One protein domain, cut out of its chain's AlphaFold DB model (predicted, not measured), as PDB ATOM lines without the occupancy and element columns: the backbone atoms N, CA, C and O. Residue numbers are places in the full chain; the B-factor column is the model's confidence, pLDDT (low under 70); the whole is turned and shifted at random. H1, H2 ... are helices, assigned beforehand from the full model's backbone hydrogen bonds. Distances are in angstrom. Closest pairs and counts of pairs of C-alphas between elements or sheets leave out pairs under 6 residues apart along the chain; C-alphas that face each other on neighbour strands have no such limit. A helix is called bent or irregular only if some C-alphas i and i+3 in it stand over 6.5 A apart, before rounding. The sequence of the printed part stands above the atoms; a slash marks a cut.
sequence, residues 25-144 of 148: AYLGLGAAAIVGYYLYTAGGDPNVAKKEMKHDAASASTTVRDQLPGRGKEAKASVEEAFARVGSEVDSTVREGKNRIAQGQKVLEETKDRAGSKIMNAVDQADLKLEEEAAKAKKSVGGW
ATOM      1  N   ALA A  25     187.231 161.945 112.139       84.06
ATOM      2  CA  ALA A  25     187.397 160.538 112.491       84.06
ATOM      3  C   ALA A  25     188.242 159.787 111.450       84.06
ATOM      4  O   ALA A  25     189.135 159.034 111.824       84.06
ATOM      5  N   TYR A  26     188.009 160.021 110.155       80.38
ATOM      6  CA  TYR A  26     188.813 159.426 109.087       80.38
ATOM      7  C   TYR A  26     190.237 159.982 109.046       80.38
ATOM      8  O   TYR A  26     191.172 159.211 108.857       80.38
ATOM      9  N   LEU A  27     190.422 161.284 109.285       86.19
ATOM     10  CA  LEU A  27     191.752 161.884 109.416       86.19
ATOM     11  C   LEU A  27     192.516 161.285 110.600       86.19
ATOM     12  O   LEU A  27     193.673 160.898 110.448       86.19
ATOM     13  N   GLY A  28     191.859 161.149 111.756       88.62
ATOM     14  CA  GLY A  28     192.442 160.500 112.929       88.62
ATOM     15  C   GLY A  28     192.816 159.041 112.661       88.62
ATOM     16  O   GLY A  28     193.922 158.623 112.996       88.62
ATOM     17  N   LEU A  29     191.935 158.285 112.000       92.94
ATOM     18  CA  LEU A  29     192.194 156.896 111.623       92.94
ATOM     19  C   LEU A  29     193.371 156.777 110.646       92.94
ATOM     20  O   LEU A  29     194.240 155.933 110.842       92.94
ATOM     21  N   GLY A  30     193.426 157.640 109.630       93.19
ATOM     22  CA  GLY A  30     194.525 157.673 108.667       93.19
ATOM     23  C   GLY A  30     195.864 157.983 109.333       93.19
ATOM     24  O   GLY A  30     196.836 157.262 109.122       93.19
ATOM     25  N   ALA A  31     195.910 158.995 110.203       90.44
ATOM     26  CA  ALA A  31     197.118 159.330 110.954       90.44
ATOM     27  C   ALA A  31     197.568 158.175 111.867       90.44
ATOM     28  O   ALA A  31     198.751 157.835 111.890       90.44
ATOM     29  N   ALA A  32     196.634 157.534 112.575       91.12
ATOM     30  CA  ALA A  32     196.932 156.384 113.426       91.12
ATOM     31  C   ALA A  32     197.453 155.184 112.622       91.12
ATOM     32  O   ALA A  32     198.407 154.541 113.053       91.12
ATOM     33  N   ALA A  33     196.882 154.909 111.446       91.94
ATOM     34  CA  ALA A  33     197.355 153.850 110.559       91.94
ATOM     35  C   ALA A  33     198.790 154.111 110.070       91.94
ATOM     36  O   ALA A  33     199.612 153.202 110.096       91.94
ATOM     37  N   ILE A  34     199.115 155.354 109.694       90.44
ATOM     38  CA  ILE A  34     200.471 155.738 109.265       90.44
ATOM     39  C   ILE A  34     201.476 155.558 110.408       90.44
ATOM     40  O   ILE A  34     202.522 154.938 110.221       90.44
ATOM     41  N   VAL A  35     201.161 156.072 111.600       90.44
ATOM     42  CA  VAL A  35     202.037 155.932 112.774       90.44
ATOM     43  C   VAL A  35     202.194 154.461 113.162       90.44
ATOM     44  O   VAL A  35     203.309 154.014 113.419       90.44
ATOM     45  N   GLY A  36     201.095 153.703 113.171       89.56
ATOM     46  CA  GLY A  36     201.094 152.277 113.480       89.56
ATOM     47  C   GLY A  36     201.918 151.461 112.488       89.56
ATOM     48  O   GLY A  36     202.658 150.583 112.917       89.56
ATOM     49  N   TYR A  37     201.855 151.785 111.193       91.56
ATOM     50  CA  TYR A  37     202.673 151.144 110.163       91.56
ATOM     51  C   TYR A  37     204.166 151.332 110.439       91.56
ATOM     52  O   TYR A  37     204.879 150.342 110.552       91.56
ATOM     53  N   TYR A  38     204.627 152.572 110.642       85.56
ATOM     54  CA  TYR A  38     206.043 152.832 110.934       85.56
ATOM     55  C   TYR A  38     206.495 152.242 112.270       85.56
ATOM     56  O   TYR A  38     207.627 151.793 112.398       85.56
ATOM     57  N   LEU A  39     205.627 152.238 113.283       88.69
ATOM     58  CA  LEU A  39     205.957 151.627 114.567       88.69
ATOM     59  C   LEU A  39     206.056 150.098 114.450       88.69
ATOM     60  O   LEU A  39     206.932 149.499 115.068       88.69
ATOM     61  N   TYR A  40     205.193 149.476 113.643       87.94
ATOM     62  CA  TYR A  40     205.223 148.042 113.362       87.94
ATOM     63  C   TYR A  40     206.471 147.645 112.564       87.94
ATOM     64  O   TYR A  40     207.162 146.705 112.954       87.94
ATOM     65  N   THR A  41     206.803 148.377 111.494       88.50
ATOM     66  CA  THR A  41     208.005 148.100 110.686       88.50
ATOM     67  C   THR A  41     209.289 148.321 111.482       88.50
ATOM     68  O   THR A  41     210.238 147.558 111.328       88.50
ATOM     69  N   ALA A  42     209.293 149.287 112.403       88.00
ATOM     70  CA  ALA A  42     210.399 149.554 113.317       88.00
ATOM     71  C   ALA A  42     210.512 148.562 114.495       88.00
ATOM     72  O   ALA A  42     211.299 148.793 115.415       88.00
ATOM     73  N   GLY A  43     209.709 147.492 114.526       84.25
ATOM     74  CA  GLY A  43     209.748 146.490 115.597       84.25
ATOM     75  C   GLY A  43     209.280 147.012 116.960       84.25
ATOM     76  O   GLY A  43     209.642 146.454 117.992       84.25
ATOM     77  N   GLY A  44     208.496 148.092 116.979       82.81
ATOM     78  CA  GLY A  44     208.019 148.747 118.194       82.81
ATOM     79  C   GLY A  44     208.939 149.842 118.738       82.81
ATOM     80  O   GLY A  44     208.569 150.481 119.724       82.81
ATOM     81  N   ASP A  45     210.096 150.110 118.118       87.25
ATOM     82  CA  ASP A  45     210.996 151.174 118.569       87.25
ATOM     83  C   ASP A  45     210.594 152.547 117.981       87.25
ATOM     84  O   ASP A  45     210.663 152.768 116.764       87.25
ATOM     85  N   PRO A  46     210.205 153.524 118.822       84.81
ATOM     86  CA  PRO A  46     209.754 154.831 118.351       84.81
ATOM     87  C   PRO A  46     210.881 155.690 117.759       84.81
ATOM     88  O   PRO A  46     210.615 156.578 116.945       84.81
ATOM     89  N   ASN A  47     212.137 155.468 118.149       89.75
ATOM     90  CA  ASN A  47     213.281 156.205 117.615       89.75
ATOM     91  C   ASN A  47     213.627 155.726 116.207       89.75
ATOM     92  O   ASN A  47     213.902 156.557 115.337       89.75
ATOM     93  N   VAL A  48     213.568 154.412 115.977       89.00
ATOM     94  CA  VAL A  48     213.746 153.814 114.648       89.00
ATOM     95  C   VAL A  48     212.612 154.255 113.726       89.00
ATOM     96  O   VAL A  48     212.891 154.836 112.678       89.00
ATOM     97  N   ALA A  49     211.356 154.141 114.170       87.44
ATOM     98  CA  ALA A  49     210.188 154.603 113.416       87.44
ATOM     99  C   ALA A  49     210.319 156.076 113.002       87.44
ATOM    100  O   ALA A  49     210.107 156.446 111.848       87.44
ATOM    101  N   LYS A  50     210.740 156.940 113.934       86.44
ATOM    102  CA  LYS A  50     210.951 158.367 113.663       86.44
ATOM    103  C   LYS A  50     212.082 158.608 112.666       86.44
ATOM    104  O   LYS A  50     212.015 159.575 111.907       86.44
ATOM    105  N   LYS A  51     213.137 157.794 112.696       89.62
ATOM    106  CA  LYS A  51     214.282 157.920 111.791       89.62
ATOM    107  C   LYS A  51     213.905 157.500 110.373       89.62
ATOM    108  O   LYS A  51     214.187 158.266 109.454       89.62
ATOM    109  N   GLU A  52     213.223 156.370 110.214       86.94
ATOM    110  CA  GLU A  52     212.709 155.906 108.919       86.94
ATOM    111  C   GLU A  52     211.689 156.889 108.350       86.94
ATOM    112  O   GLU A  52     211.867 157.385 107.243       86.94
ATOM    113  N   MET A  53     210.709 157.307 109.153       88.69
ATOM    114  CA  MET A  53     209.714 158.289 108.724       88.69
ATOM    115  C   MET A  53     210.359 159.600 108.258       88.69
ATOM    116  O   MET A  53     209.942 160.177 107.259       88.69
ATOM    117  N   LYS A  54     211.385 160.098 108.963       87.38
ATOM    118  CA  LYS A  54     212.120 161.302 108.544       87.38
ATOM    119  C   LYS A  54     212.893 161.087 107.248       87.38
ATOM    120  O   LYS A  54     212.931 161.995 106.422       87.38
ATOM    121  N   HIS A  55     213.534 159.934 107.104       90.31
ATOM    122  CA  HIS A  55     214.307 159.587 105.919       90.31
ATOM    123  C   HIS A  55     213.412 159.485 104.680       90.31
ATOM    124  O   HIS A  55     213.704 160.092 103.647       90.31
ATOM    125  N   ASP A  56     212.283 158.802 104.812       86.94
ATOM    126  CA  ASP A  56     211.323 158.606 103.734       86.94
ATOM    127  C   ASP A  56     210.589 159.903 103.413       86.94
ATOM    128  O   ASP A  56     210.418 160.236 102.244       86.94
ATOM    129  N   ALA A  57     210.243 160.708 104.422       86.69
ATOM    130  CA  ALA A  57     209.678 162.037 104.201       86.69
ATOM    131  C   ALA A  57     210.659 162.961 103.469       86.69
ATOM    132  O   ALA A  57     210.256 163.677 102.551       86.69
ATOM    133  N   ALA A  58     211.943 162.945 103.842       86.50
ATOM    134  CA  ALA A  58     212.965 163.727 103.158       86.50
ATOM    135  C   ALA A  58     213.102 163.277 101.699       86.50
ATOM    136  O   ALA A  58     212.979 164.115 100.808       86.50
ATOM    137  N   SER A  59     213.239 161.971 101.464       86.31
ATOM    138  CA  SER A  59     213.389 161.375 100.129       86.31
ATOM    139  C   SER A  59     212.160 161.591  99.243       86.31
ATOM    140  O   SER A  59     212.282 161.932  98.066       86.31
ATOM    141  N   ALA A  60     210.961 161.453  99.805       85.69
ATOM    142  CA  ALA A  60     209.715 161.753  99.114       85.69
ATOM    143  C   ALA A  60     209.617 163.246  98.789       85.69
ATOM    144  O   ALA A  60     209.224 163.604  97.683       85.69
ATOM    145  N   SER A  61     210.017 164.131  99.709       79.44
ATOM    146  CA  SER A  61     209.960 165.577  99.479       79.44
ATOM    147  C   SER A  61     210.902 166.037  98.365       79.44
ATOM    148  O   SER A  61     210.503 166.866  97.544       79.44
ATOM    149  N   THR A  62     212.115 165.483  98.290       79.94
ATOM    150  CA  THR A  62     213.050 165.744  97.190       79.94
ATOM    151  C   THR A  62     212.542 165.142  95.893       79.94
ATOM    152  O   THR A  62     212.471 165.852  94.902       79.94
ATOM    153  N   THR A  63     212.064 163.898  95.903       79.44
ATOM    154  CA  THR A  63     211.531 163.248  94.695       79.44
ATOM    155  C   THR A  63     210.321 163.990  94.126       79.44
ATOM    156  O   THR A  63     210.260 164.243  92.928       79.44
ATOM    157  N   VAL A  64     209.370 164.399  94.970       76.44
ATOM    158  CA  VAL A  64     208.202 165.195  94.555       76.44
ATOM    159  C   VAL A  64     208.642 166.550  94.003       76.44
ATOM    160  O   VAL A  64     208.089 167.022  93.013       76.44
ATOM    161  N   ARG A  65     209.643 167.180  94.622       72.31
ATOM    162  CA  ARG A  65     210.202 168.448  94.144       72.31
ATOM    163  C   ARG A  65     210.908 168.293  92.793       72.31
ATOM    164  O   ARG A  65     210.736 169.162  91.942       72.31
ATOM    165  N   ASP A  66     211.645 167.207  92.598       72.62
ATOM    166  CA  ASP A  66     212.472 166.965  91.413       72.62
ATOM    167  C   ASP A  66     211.655 166.427  90.227       72.62
ATOM    168  O   ASP A  66     211.928 166.782  89.082       72.62
ATOM    169  N   GLN A  67     210.608 165.631  90.476       70.06
ATOM    170  CA  GLN A  67     209.727 165.076  89.436       70.06
ATOM    171  C   GLN A  67     208.600 166.022  88.993       70.06
ATOM    172  O   GLN A  67     207.898 165.728  88.026       70.06
ATOM    173  N   LEU A  68     208.426 167.176  89.646       65.56
ATOM    174  CA  LEU A  68     207.457 168.206  89.247       65.56
ATOM    175  C   LEU A  68     208.138 169.499  88.751       65.56
ATOM    176  O   LEU A  68     207.873 170.577  89.306       65.56
ATOM    177  N   PRO A  69     208.956 169.465  87.678       56.97
ATOM    178  CA  PRO A  69     209.428 170.685  87.044       56.97
ATOM    179  C   PRO A  69     208.229 171.371  86.368       56.97
ATOM    180  O   PRO A  69     207.675 170.892  85.383       56.97
ATOM    181  N   GLY A  70     207.762 172.476  86.948       62.31
ATOM    182  CA  GLY A  70     206.720 173.341  86.374       62.31
ATOM    183  C   GLY A  70     205.293 173.139  86.902       62.31
ATOM    184  O   GLY A  70     204.599 174.130  87.093       62.31
ATOM    185  N   ARG A  71     204.862 171.912  87.239       58.16
ATOM    186  CA  ARG A  71     203.498 171.644  87.770       58.16
ATOM    187  C   ARG A  71     203.365 171.698  89.292       58.16
ATOM    188  O   ARG A  71     202.256 171.759  89.820       58.16
ATOM    189  N   GLY A  72     204.487 171.720  90.012       60.56
ATOM    190  CA  GLY A  72     204.489 171.745  91.475       60.56
ATOM    191  C   GLY A  72     203.810 172.981  92.071       60.56
ATOM    192  O   GLY A  72     203.304 172.898  93.181       60.56
ATOM    193  N   LYS A  73     203.762 174.112  91.351       64.00
ATOM    194  CA  LYS A  73     203.107 175.341  91.831       64.00
ATOM    195  C   LYS A  73     201.584 175.264  91.774       64.00
ATOM    196  O   LYS A  73     200.944 175.660  92.736       64.00
ATOM    197  N   GLU A  74     201.021 174.732  90.695       64.94
ATOM    198  CA  GLU A  74     199.567 174.603  90.525       64.94
ATOM    199  C   GLU A  74     199.005 173.538  91.465       64.94
ATOM    200  O   GLU A  74     198.069 173.806  92.210       64.94
ATOM    201  N   ALA A  75     199.648 172.366  91.521       66.50
ATOM    202  CA  ALA A  75     199.252 171.305  92.441       66.50
ATOM    203  C   ALA A  75     199.411 171.730  93.910       66.50
ATOM    204  O   ALA A  75     198.515 171.473  94.712       66.50
ATOM    205  N   LYS A  76     200.504 172.428  94.270       67.06
ATOM    206  CA  LYS A  76     200.634 173.014  95.613       67.06
ATOM    207  C   LYS A  76     199.545 174.033  95.878       67.06
ATOM    208  O   LYS A  76     198.919 173.913  96.912       67.06
ATOM    209  N   ALA A  77     199.288 174.971  94.970       72.38
ATOM    210  CA  ALA A  77     198.273 175.998  95.177       72.38
ATOM    211  C   ALA A  77     196.875 175.392  95.366       72.38
ATOM    212  O   ALA A  77     196.154 175.802  96.267       72.38
ATOM    213  N   SER A  78     196.506 174.373  94.585       73.25
ATOM    214  CA  SER A  78     195.223 173.675  94.748       73.25
ATOM    215  C   SER A  78     195.132 172.915  96.072       73.25
ATOM    216  O   SER A  78     194.097 172.943  96.736       73.25
ATOM    217  N   VAL A  79     196.214 172.246  96.476       75.88
ATOM    218  CA  VAL A  79     196.288 171.543  97.762       75.88
ATOM    219  C   VAL A  79     196.251 172.540  98.918       75.88
ATOM    220  O   VAL A  79     195.500 172.352  99.864       75.88
ATOM    221  N   GLU A  80     197.011 173.622  98.830       73.56
ATOM    222  CA  GLU A  80     197.127 174.676  99.834       73.56
ATOM    223  C   GLU A  80     195.814 175.456  99.975       73.56
ATOM    224  O   GLU A  80     195.386 175.691 101.099       73.56
ATOM    225  N   GLU A  81     195.091 175.740  98.885       78.50
ATOM    226  CA  GLU A  81     193.721 176.268  98.944       78.50
ATOM    227  C   GLU A  81     192.746 175.284  99.592       78.50
ATOM    228  O   GLU A  81     191.926 175.687 100.417       78.50
ATOM    229  N   ALA A  82     192.803 173.999  99.229       73.88
ATOM    230  CA  ALA A  82     191.936 172.986  99.824       73.88
ATOM    231  C   ALA A  82     192.204 172.855 101.333       73.88
ATOM    232  O   ALA A  82     191.268 172.843 102.133       73.88
ATOM    233  N   PHE A  83     193.476 172.846 101.735       72.81
ATOM    234  CA  PHE A  83     193.885 172.865 103.136       72.81
ATOM    235  C   PHE A  83     193.500 174.165 103.837       72.81
ATOM    236  O   PHE A  83     193.074 174.108 104.983       72.81
ATOM    237  N   ALA A  84     193.602 175.322 103.182       73.88
ATOM    238  CA  ALA A  84     193.225 176.606 103.762       73.88
ATOM    239  C   ALA A  84     191.710 176.709 103.987       73.88
ATOM    240  O   ALA A  84     191.287 177.190 105.038       73.88
ATOM    241  N   ARG A  85     190.885 176.210 103.055       69.44
ATOM    242  CA  ARG A  85     189.419 176.146 103.208       69.44
ATOM    243  C   ARG A  85     189.012 175.207 104.342       69.44
ATOM    244  O   ARG A  85     188.221 175.589 105.195       69.44
ATOM    245  N   VAL A  86     189.611 174.017 104.406       67.44
ATOM    246  CA  VAL A  86     189.384 173.083 105.522       67.44
ATOM    247  C   VAL A  86     189.911 173.669 106.838       67.44
ATOM    248  O   VAL A  86     189.259 173.559 107.870       67.44
ATOM    249  N   GLY A  87     191.063 174.339 106.815       62.25
ATOM    250  CA  GLY A  87     191.705 174.940 107.983       62.25
ATOM    251  C   GLY A  87     190.916 176.102 108.583       62.25
ATOM    252  O   GLY A  87     190.819 176.205 109.800       62.25
ATOM    253  N   SER A  88     190.295 176.936 107.751       63.88
ATOM    254  CA  SER A  88     189.455 178.052 108.209       63.88
ATOM    255  C   SER A  88     188.110 177.589 108.790       63.88
ATOM    256  O   SER A  88     187.627 178.182 109.755       63.88
ATOM    257  N   GLU A  89     187.548 176.478 108.303       62.59
ATOM    258  CA  GLU A  89     186.392 175.813 108.931       62.59
ATOM    259  C   GLU A  89     186.775 175.149 110.272       62.59
ATOM    260  O   GLU A  89     186.007 175.117 111.240       62.59
ATOM    261  N   VAL A  90     188.019 174.676 110.358       59.88
ATOM    262  CA  VAL A  90     188.593 174.074 111.559       59.88
ATOM    263  C   VAL A  90     188.943 175.127 112.616       59.88
ATOM    264  O   VAL A  90     188.711 174.850 113.782       59.88
ATOM    265  N   ASP A  91     189.407 176.334 112.282       56.75
ATOM    266  CA  ASP A  91     189.880 177.327 113.271       56.75
ATOM    267  C   ASP A  91     188.782 177.794 114.254       56.75
ATOM    268  O   ASP A  91     188.998 177.870 115.470       56.75
ATOM    269  N   SER A  92     187.551 177.975 113.759       55.78
ATOM    270  CA  SER A  92     186.373 178.249 114.604       55.78
ATOM    271  C   SER A  92     186.011 177.056 115.505       55.78
ATOM    272  O   SER A  92     185.670 177.226 116.677       55.78
ATOM    273  N   THR A  93     186.205 175.838 114.998       56.09
ATOM    274  CA  THR A  93     185.998 174.574 115.716       56.09
ATOM    275  C   THR A  93     187.144 174.256 116.685       56.09
ATOM    276  O   THR A  93     186.924 173.597 117.695       56.09
ATOM    277  N   VAL A  94     188.370 174.733 116.450       57.72
ATOM    278  CA  VAL A  94     189.563 174.484 117.281       57.72
ATOM    279  C   VAL A  94     189.466 175.228 118.601       57.72
ATOM    280  O   VAL A  94     189.904 174.705 119.623       57.72
ATOM    281  N   ARG A  95     188.871 176.424 118.629       59.44
ATOM    282  CA  ARG A  95     188.681 177.171 119.880       59.44
ATOM    283  C   ARG A  95     187.688 176.472 120.819       59.44
ATOM    284  O   ARG A  95     187.963 176.372 122.013       59.44
ATOM    285  N   GLU A  96     186.609 175.894 120.290       60.97
ATOM    286  CA  GLU A  96     185.723 174.989 121.046       60.97
ATOM    287  C   GLU A  96     186.365 173.618 121.302       60.97
ATOM    288  O   GLU A  96     186.202 173.012 122.364       60.97
ATOM    289  N   GLY A  97     187.151 173.145 120.339       57.41
ATOM    290  CA  GLY A  97     187.891 171.896 120.366       57.41
ATOM    291  C   GLY A  97     188.918 171.871 121.484       57.41
ATOM    292  O   GLY A  97     189.010 170.867 122.166       57.41
ATOM    293  N   LYS A  98     189.620 172.971 121.770       62.56
ATOM    294  CA  LYS A  98     190.550 173.075 122.906       62.56
ATOM    295  C   LYS A  98     189.843 172.848 124.245       62.56
ATOM    296  O   LYS A  98     190.347 172.091 125.070       62.56
ATOM    297  N   ASN A  99     188.645 173.406 124.428       64.50
ATOM    298  CA  ASN A  99     187.836 173.162 125.627       64.50
ATOM    299  C   ASN A  99     187.331 171.712 125.694       64.50
ATOM    300  O   ASN A  99     187.367 171.097 126.759       64.50
ATOM    301  N   ARG A 100     186.921 171.128 124.561       61.56
ATOM    302  CA  ARG A 100     186.532 169.708 124.483       61.56
ATOM    303  C   ARG A 100     187.711 168.745 124.600       61.56
ATOM    304  O   ARG A 100     187.513 167.642 125.080       61.56
ATOM    305  N   ILE A 101     188.916 169.139 124.200       64.00
ATOM    306  CA  ILE A 101     190.151 168.367 124.360       64.00
ATOM    307  C   ILE A 101     190.562 168.390 125.826       64.00
ATOM    308  O   ILE A 101     190.897 167.342 126.352       64.00
ATOM    309  N   ALA A 102     190.467 169.528 126.518       66.88
ATOM    310  CA  ALA A 102     190.724 169.586 127.956       66.88
ATOM    311  C   ALA A 102     189.726 168.721 128.755       66.88
ATOM    312  O   ALA A 102     190.127 167.949 129.623       66.88
ATOM    313  N   GLN A 103     188.429 168.778 128.426       66.94
ATOM    314  CA  GLN A 103     187.422 167.894 129.034       66.94
ATOM    315  C   GLN A 103     187.609 166.430 128.612       66.94
ATOM    316  O   GLN A 103     187.500 165.514 129.424       66.94
ATOM    317  N   GLY A 104     187.935 166.213 127.342       61.97
ATOM    318  CA  GLY A 104     188.202 164.910 126.757       61.97
ATOM    319  C   GLY A 104     189.451 164.259 127.329       61.97
ATOM    320  O   GLY A 104     189.451 163.051 127.449       61.97
ATOM    321  N   GLN A 105     190.470 165.017 127.743       65.25
ATOM    322  CA  GLN A 105     191.648 164.488 128.433       65.25
ATOM    323  C   GLN A 105     191.280 163.910 129.799       65.25
ATOM    324  O   GLN A 105     191.693 162.796 130.087       65.25
ATOM    325  N   LYS A 106     190.426 164.588 130.580       68.81
ATOM    326  CA  LYS A 106     189.894 164.039 131.841       68.81
ATOM    327  C   LYS A 106     189.087 162.759 131.627       68.81
ATOM    328  O   LYS A 106     189.306 161.760 132.300       68.81
ATOM    329  N   VAL A 107     188.167 162.778 130.660       68.44
ATOM    330  CA  VAL A 107     187.360 161.593 130.323       68.44
ATOM    331  C   VAL A 107     188.240 160.482 129.753       68.44
ATOM    332  O   VAL A 107     187.986 159.308 130.003       68.44
ATOM    333  N   LEU A 108     189.277 160.830 128.995       68.50
ATOM    334  CA  LEU A 108     190.228 159.886 128.434       68.50
ATOM    335  C   LEU A 108     191.108 159.289 129.522       68.50
ATOM    336  O   LEU A 108     191.323 158.099 129.439       68.50
ATOM    337  N   GLU A 109     191.569 160.027 130.531       65.50
ATOM    338  CA  GLU A 109     192.259 159.451 131.697       65.50
ATOM    339  C   GLU A 109     191.374 158.414 132.397       65.50
ATOM    340  O   GLU A 109     191.749 157.246 132.479       65.50
ATOM    341  N   GLU A 110     190.144 158.784 132.767       66.69
ATOM    342  CA  GLU A 110     189.197 157.857 133.405       66.69
ATOM    343  C   GLU A 110     188.849 156.652 132.512       66.69
ATOM    344  O   GLU A 110     188.665 155.524 132.982       66.69
ATOM    345  N   THR A 111     188.747 156.871 131.198       63.28
ATOM    346  CA  THR A 111     188.444 155.813 130.227       63.28
ATOM    347  C   THR A 111     189.666 154.965 129.924       63.28
ATOM    348  O   THR A 111     189.506 153.783 129.659       63.28
ATOM    349  N   LYS A 112     190.876 155.516 129.966       66.19
ATOM    350  CA  LYS A 112     192.130 154.813 129.692       66.19
ATOM    351  C   LYS A 112     192.447 153.845 130.819       66.19
ATOM    352  O   LYS A 112     192.857 152.732 130.514       66.19
ATOM    353  N   ASP A 113     192.130 154.186 132.063       69.88
ATOM    354  CA  ASP A 113     192.232 153.246 133.182       69.88
ATOM    355  C   ASP A 113     191.218 152.100 133.053       69.88
ATOM    356  O   ASP A 113     191.570 150.923 133.163       69.88
ATOM    357  N   ARG A 114     189.954 152.404 132.715       65.50
ATOM    358  CA  ARG A 114     188.929 151.360 132.503       65.50
ATOM    359  C   ARG A 114     189.171 150.518 131.251       65.50
ATOM    360  O   ARG A 114     188.940 149.312 131.267       65.50
ATOM    361  N   ALA A 115     189.574 151.135 130.148       64.31
ATOM    362  CA  ALA A 115     189.854 150.462 128.885       64.31
ATOM    363  C   ALA A 115     191.154 149.668 128.983       64.31
ATOM    364  O   ALA A 115     191.177 148.524 128.550       64.31
ATOM    365  N   GLY A 116     192.187 150.222 129.619       66.25
ATOM    366  CA  GLY A 116     193.428 149.523 129.940       66.25
ATOM    367  C   GLY A 116     193.163 148.287 130.793       66.25
ATOM    368  O   GLY A 116     193.591 147.201 130.422       66.25
ATOM    369  N   SER A 117     192.346 148.412 131.844       69.94
ATOM    370  CA  SER A 117     191.906 147.275 132.666       69.94
ATOM    371  C   SER A 117     191.140 146.213 131.863       69.94
ATOM    372  O   SER A 117     191.373 145.017 132.043       69.94
ATOM    373  N   LYS A 118     190.252 146.611 130.943       70.38
ATOM    374  CA  LYS A 118     189.528 145.662 130.076       70.38
ATOM    375  C   LYS A 118     190.428 144.996 129.041       70.38
ATOM    376  O   LYS A 118     190.239 143.818 128.763       70.38
ATOM    377  N   ILE A 119     191.376 145.734 128.472       70.31
ATOM    378  CA  ILE A 119     192.338 145.216 127.498       70.31
ATOM    379  C   ILE A 119     193.292 144.241 128.187       70.31
ATOM    380  O   ILE A 119     193.460 143.144 127.676       70.31
ATOM    381  N   MET A 120     193.834 144.578 129.361       71.62
ATOM    382  CA  MET A 120     194.655 143.656 130.157       71.62
ATOM    383  C   MET A 120     193.884 142.385 130.514       71.62
ATOM    384  O   MET A 120     194.358 141.300 130.217       71.62
ATOM    385  N   ASN A 121     192.647 142.500 131.012       74.94
ATOM    386  CA  ASN A 121     191.817 141.318 131.280       74.94
ATOM    387  C   ASN A 121     191.540 140.480 130.020       74.94
ATOM    388  O   ASN A 121     191.484 139.258 130.094       74.94
ATOM    389  N   ALA A 122     191.330 141.113 128.863       72.19
ATOM    390  CA  ALA A 122     191.108 140.399 127.609       72.19
ATOM    391  C   ALA A 122     192.382 139.700 127.109       72.19
ATOM    392  O   ALA A 122     192.292 138.601 126.568       72.19
ATOM    393  N   VAL A 123     193.548 140.322 127.301       70.00
ATOM    394  CA  VAL A 123     194.857 139.733 126.995       70.00
ATOM    395  C   VAL A 123     195.135 138.553 127.923       70.00
ATOM    396  O   VAL A 123     195.430 137.476 127.418       70.00
ATOM    397  N   ASP A 124     194.913 138.693 129.231       75.56
ATOM    398  CA  ASP A 124     195.065 137.598 130.200       75.56
ATOM    399  C   ASP A 124     194.129 136.421 129.873       75.56
ATOM    400  O   ASP A 124     194.521 135.258 129.924       75.56
ATOM    401  N   GLN A 125     192.882 136.700 129.468       75.31
ATOM    402  CA  GLN A 125     191.948 135.653 129.034       75.31
ATOM    403  C   GLN A 125     192.341 134.994 127.709       75.31
ATOM    404  O   GLN A 125     192.021 133.822 127.496       75.31
ATOM    405  N   ALA A 126     192.981 135.730 126.800       75.75
ATOM    406  CA  ALA A 126     193.493 135.170 125.556       75.75
ATOM    407  C   ALA A 126     194.709 134.272 125.818       75.75
ATOM    408  O   ALA A 126     194.780 133.188 125.243       75.75
ATOM    409  N   ASP A 127     195.601 134.684 126.720       70.00
ATOM    410  CA  ASP A 127     196.787 133.923 127.116       70.00
ATOM    411  C   ASP A 127     196.397 132.616 127.826       70.00
ATOM    412  O   ASP A 127     196.807 131.532 127.412       70.00
ATOM    413  N   LEU A 128     195.454 132.680 128.774       73.44
ATOM    414  CA  LEU A 128     194.883 131.497 129.435       73.44
ATOM    415  C   LEU A 128     194.227 130.519 128.447       73.44
ATOM    416  O   LEU A 128     194.348 129.300 128.591       73.44
ATOM    417  N   LYS A 129     193.523 131.029 127.429       77.62
ATOM    418  CA  LYS A 129     192.922 130.179 126.389       77.62
ATOM    419  C   LYS A 129     193.969 129.557 125.480       77.62
ATOM    420  O   LYS A 129     193.800 128.405 125.096       77.62
ATOM    421  N   LEU A 130     195.031 130.285 125.145       73.06
ATOM    422  CA  LEU A 130     196.142 129.762 124.354       73.06
ATOM    423  C   LEU A 130     196.896 128.669 125.106       73.06
ATOM    424  O   LEU A 130     197.198 127.643 124.503       73.06
ATOM    425  N   GLU A 131     197.132 128.825 126.409       65.38
ATOM    426  CA  GLU A 131     197.693 127.755 127.234       65.38
ATOM    427  C   GLU A 131     196.765 126.538 127.311       65.38
ATOM    428  O   GLU A 131     197.232 125.409 127.158       65.38
ATOM    429  N   GLU A 132     195.451 126.728 127.480       72.25
ATOM    430  CA  GLU A 132     194.495 125.614 127.465       72.25
ATOM    431  C   GLU A 132     194.423 124.908 126.105       72.25
ATOM    432  O   GLU A 132     194.361 123.678 126.054       72.25
ATOM    433  N   GLU A 133     194.389 125.657 125.003       71.19
ATOM    434  CA  GLU A 133     194.356 125.110 123.646       71.19
ATOM    435  C   GLU A 133     195.675 124.417 123.310       71.19
ATOM    436  O   GLU A 133     195.662 123.317 122.765       71.19
ATOM    437  N   ALA A 134     196.814 124.981 123.720       67.00
ATOM    438  CA  ALA A 134     198.120 124.352 123.584       67.00
ATOM    439  C   ALA A 134     198.225 123.084 124.442       67.00
ATOM    440  O   ALA A 134     198.735 122.068 123.971       67.00
ATOM    441  N   ALA A 135     197.697 123.085 125.668       64.31
ATOM    442  CA  ALA A 135     197.640 121.903 126.523       64.31
ATOM    443  C   ALA A 135     196.700 120.830 125.950       64.31
ATOM    444  O   ALA A 135     197.043 119.646 125.966       64.31
ATOM    445  N   LYS A 136     195.550 121.219 125.384       64.44
ATOM    446  CA  LYS A 136     194.623 120.316 124.681       64.44
ATOM    447  C   LYS A 136     195.241 119.763 123.399       64.44
ATOM    448  O   LYS A 136     195.127 118.564 123.172       64.44
ATOM    449  N   ALA A 137     195.948 120.578 122.620       63.59
ATOM    450  CA  ALA A 137     196.681 120.158 121.427       63.59
ATOM    451  C   ALA A 137     197.843 119.216 121.779       63.59
ATOM    452  O   ALA A 137     198.052 118.199 121.124       63.59
ATOM    453  N   LYS A 138     198.568 119.484 122.870       60.69
ATOM    454  CA  LYS A 138     199.632 118.599 123.360       60.69
ATOM    455  C   LYS A 138     199.067 117.285 123.907       60.69
ATOM    456  O   LYS A 138     199.657 116.229 123.693       60.69
ATOM    457  N   LYS A 139     197.897 117.324 124.554       57.81
ATOM    458  CA  LYS A 139     197.173 116.135 125.028       57.81
ATOM    459  C   LYS A 139     196.577 115.319 123.874       57.81
ATOM    460  O   LYS A 139     196.610 114.095 123.941       57.81
ATOM    461  N   SER A 140     196.069 115.958 122.818       56.16
ATOM    462  CA  SER A 140     195.524 115.270 121.640       56.16
ATOM    463  C   SER A 140     196.622 114.651 120.770       56.16
ATOM    464  O   SER A 140     196.487 113.503 120.357       56.16
ATOM    465  N   VAL A 141     197.752 115.343 120.582       59.09
ATOM    466  CA  VAL A 141     198.938 114.793 119.900       59.09
ATOM    467  C   VAL A 141     199.590 113.680 120.730       59.09
ATOM    468  O   VAL A 141     199.929 112.631 120.188       59.09
ATOM    469  N   GLY A 142     199.696 113.844 122.053       55.78
ATOM    470  CA  GLY A 142     200.209 112.801 122.951       55.78
ATOM    471  C   GLY A 142     199.304 111.566 123.051       55.78
ATOM    472  O   GLY A 142     199.803 110.462 123.244       55.78
ATOM    473  N   GLY A 143     197.989 111.728 122.870       54.66
ATOM    474  CA  GLY A 143     197.026 110.623 122.848       54.66
ATOM    475  C   GLY A 143     197.104 109.762 121.586       54.66
ATOM    476  O   GLY A 143     196.905 108.555 121.669       54.66
ATOM    477  N   TRP A 144     197.448 110.355 120.436       60.06
ATOM    478  CA  TRP A 144     197.616 109.620 119.174       60.06
ATOM    479  C   TRP A 144     198.995 108.944 119.061       60.06
ATOM    480  O   TRP A 144     199.116 107.907 118.418       60.06
TER     481      TRP A 144
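What this domain is: This is residues 25 to 144 of the 148 residues of an uncharacterized protein of Morchella conica CCBAS932 (UniProt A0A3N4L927). The model is an open hook: the very long helix H3 arches over with a kink near residue 94 and runs on as a long free arm, while H2 folds back from its first end and H1 meets H2 in an L-shaped corner. Contacts are few: H1 and H2 touch, H3 touches no helix, and the space between H1 and the arch of H3 is open. The printed part has 120 residues with three named helices, in the order H1, H2, H3, and no named strand; its class is all helix. It is extended and elongated, with a radius of gyration of the C-alphas of 23.5 A and spans of 73 by 41 by 24 A.

Where its parts are: H1 is residues 25 to 41, 24.1 A from first to last C-alpha, beginning at C-alpha 25 (187.397, 160.538, 112.491). H2 is residues 46 to 67, 30.7 A long, beginning at C-alpha 46 (209.754, 154.831, 118.351). H3 is residues 72 to 144, 68.4 A from first to last C-alpha, ending at C-alpha 144 (197.616, 109.620, 119.174). H3 has a kink of 58 degrees near residue 94; it is neither bent nor irregular, but only just: C-alphas 89 and 92 are 6.2 A apart.

How they stand to each other: H1 touches H2 with residues 38 to 41 alone, and H2 touches H1 with residues 46 to 53 alone; the closest C-alphas, of Tyr 38 and Ala 49, are 5.1 A apart. Their lines are only just about perpendicular, at 70.4 degrees. H2 and H3 are close but not clearly touching, the closest C-alphas, of Arg 65 and Gly 72, being 7.1 A apart. They run opposite ways at a steep tilt of 44 degrees. H1 and H3 are apart. Every O i to N i+4 pair is within hydrogen-bond range in H1 and H2; in H3, 64 of 69 are.

The domain as a whole: The C-alphas of Gly 70 and Gly 143, the two farthest apart, are 73.2 A apart. The printed part has no cut, and both links are tight. Residues 73 to 144 of H3 stand free. The mean pLDDT of the printed part is 73.2; it is under 70 at residues 68 to 76, 85 to 117, 131 and 134 to 144.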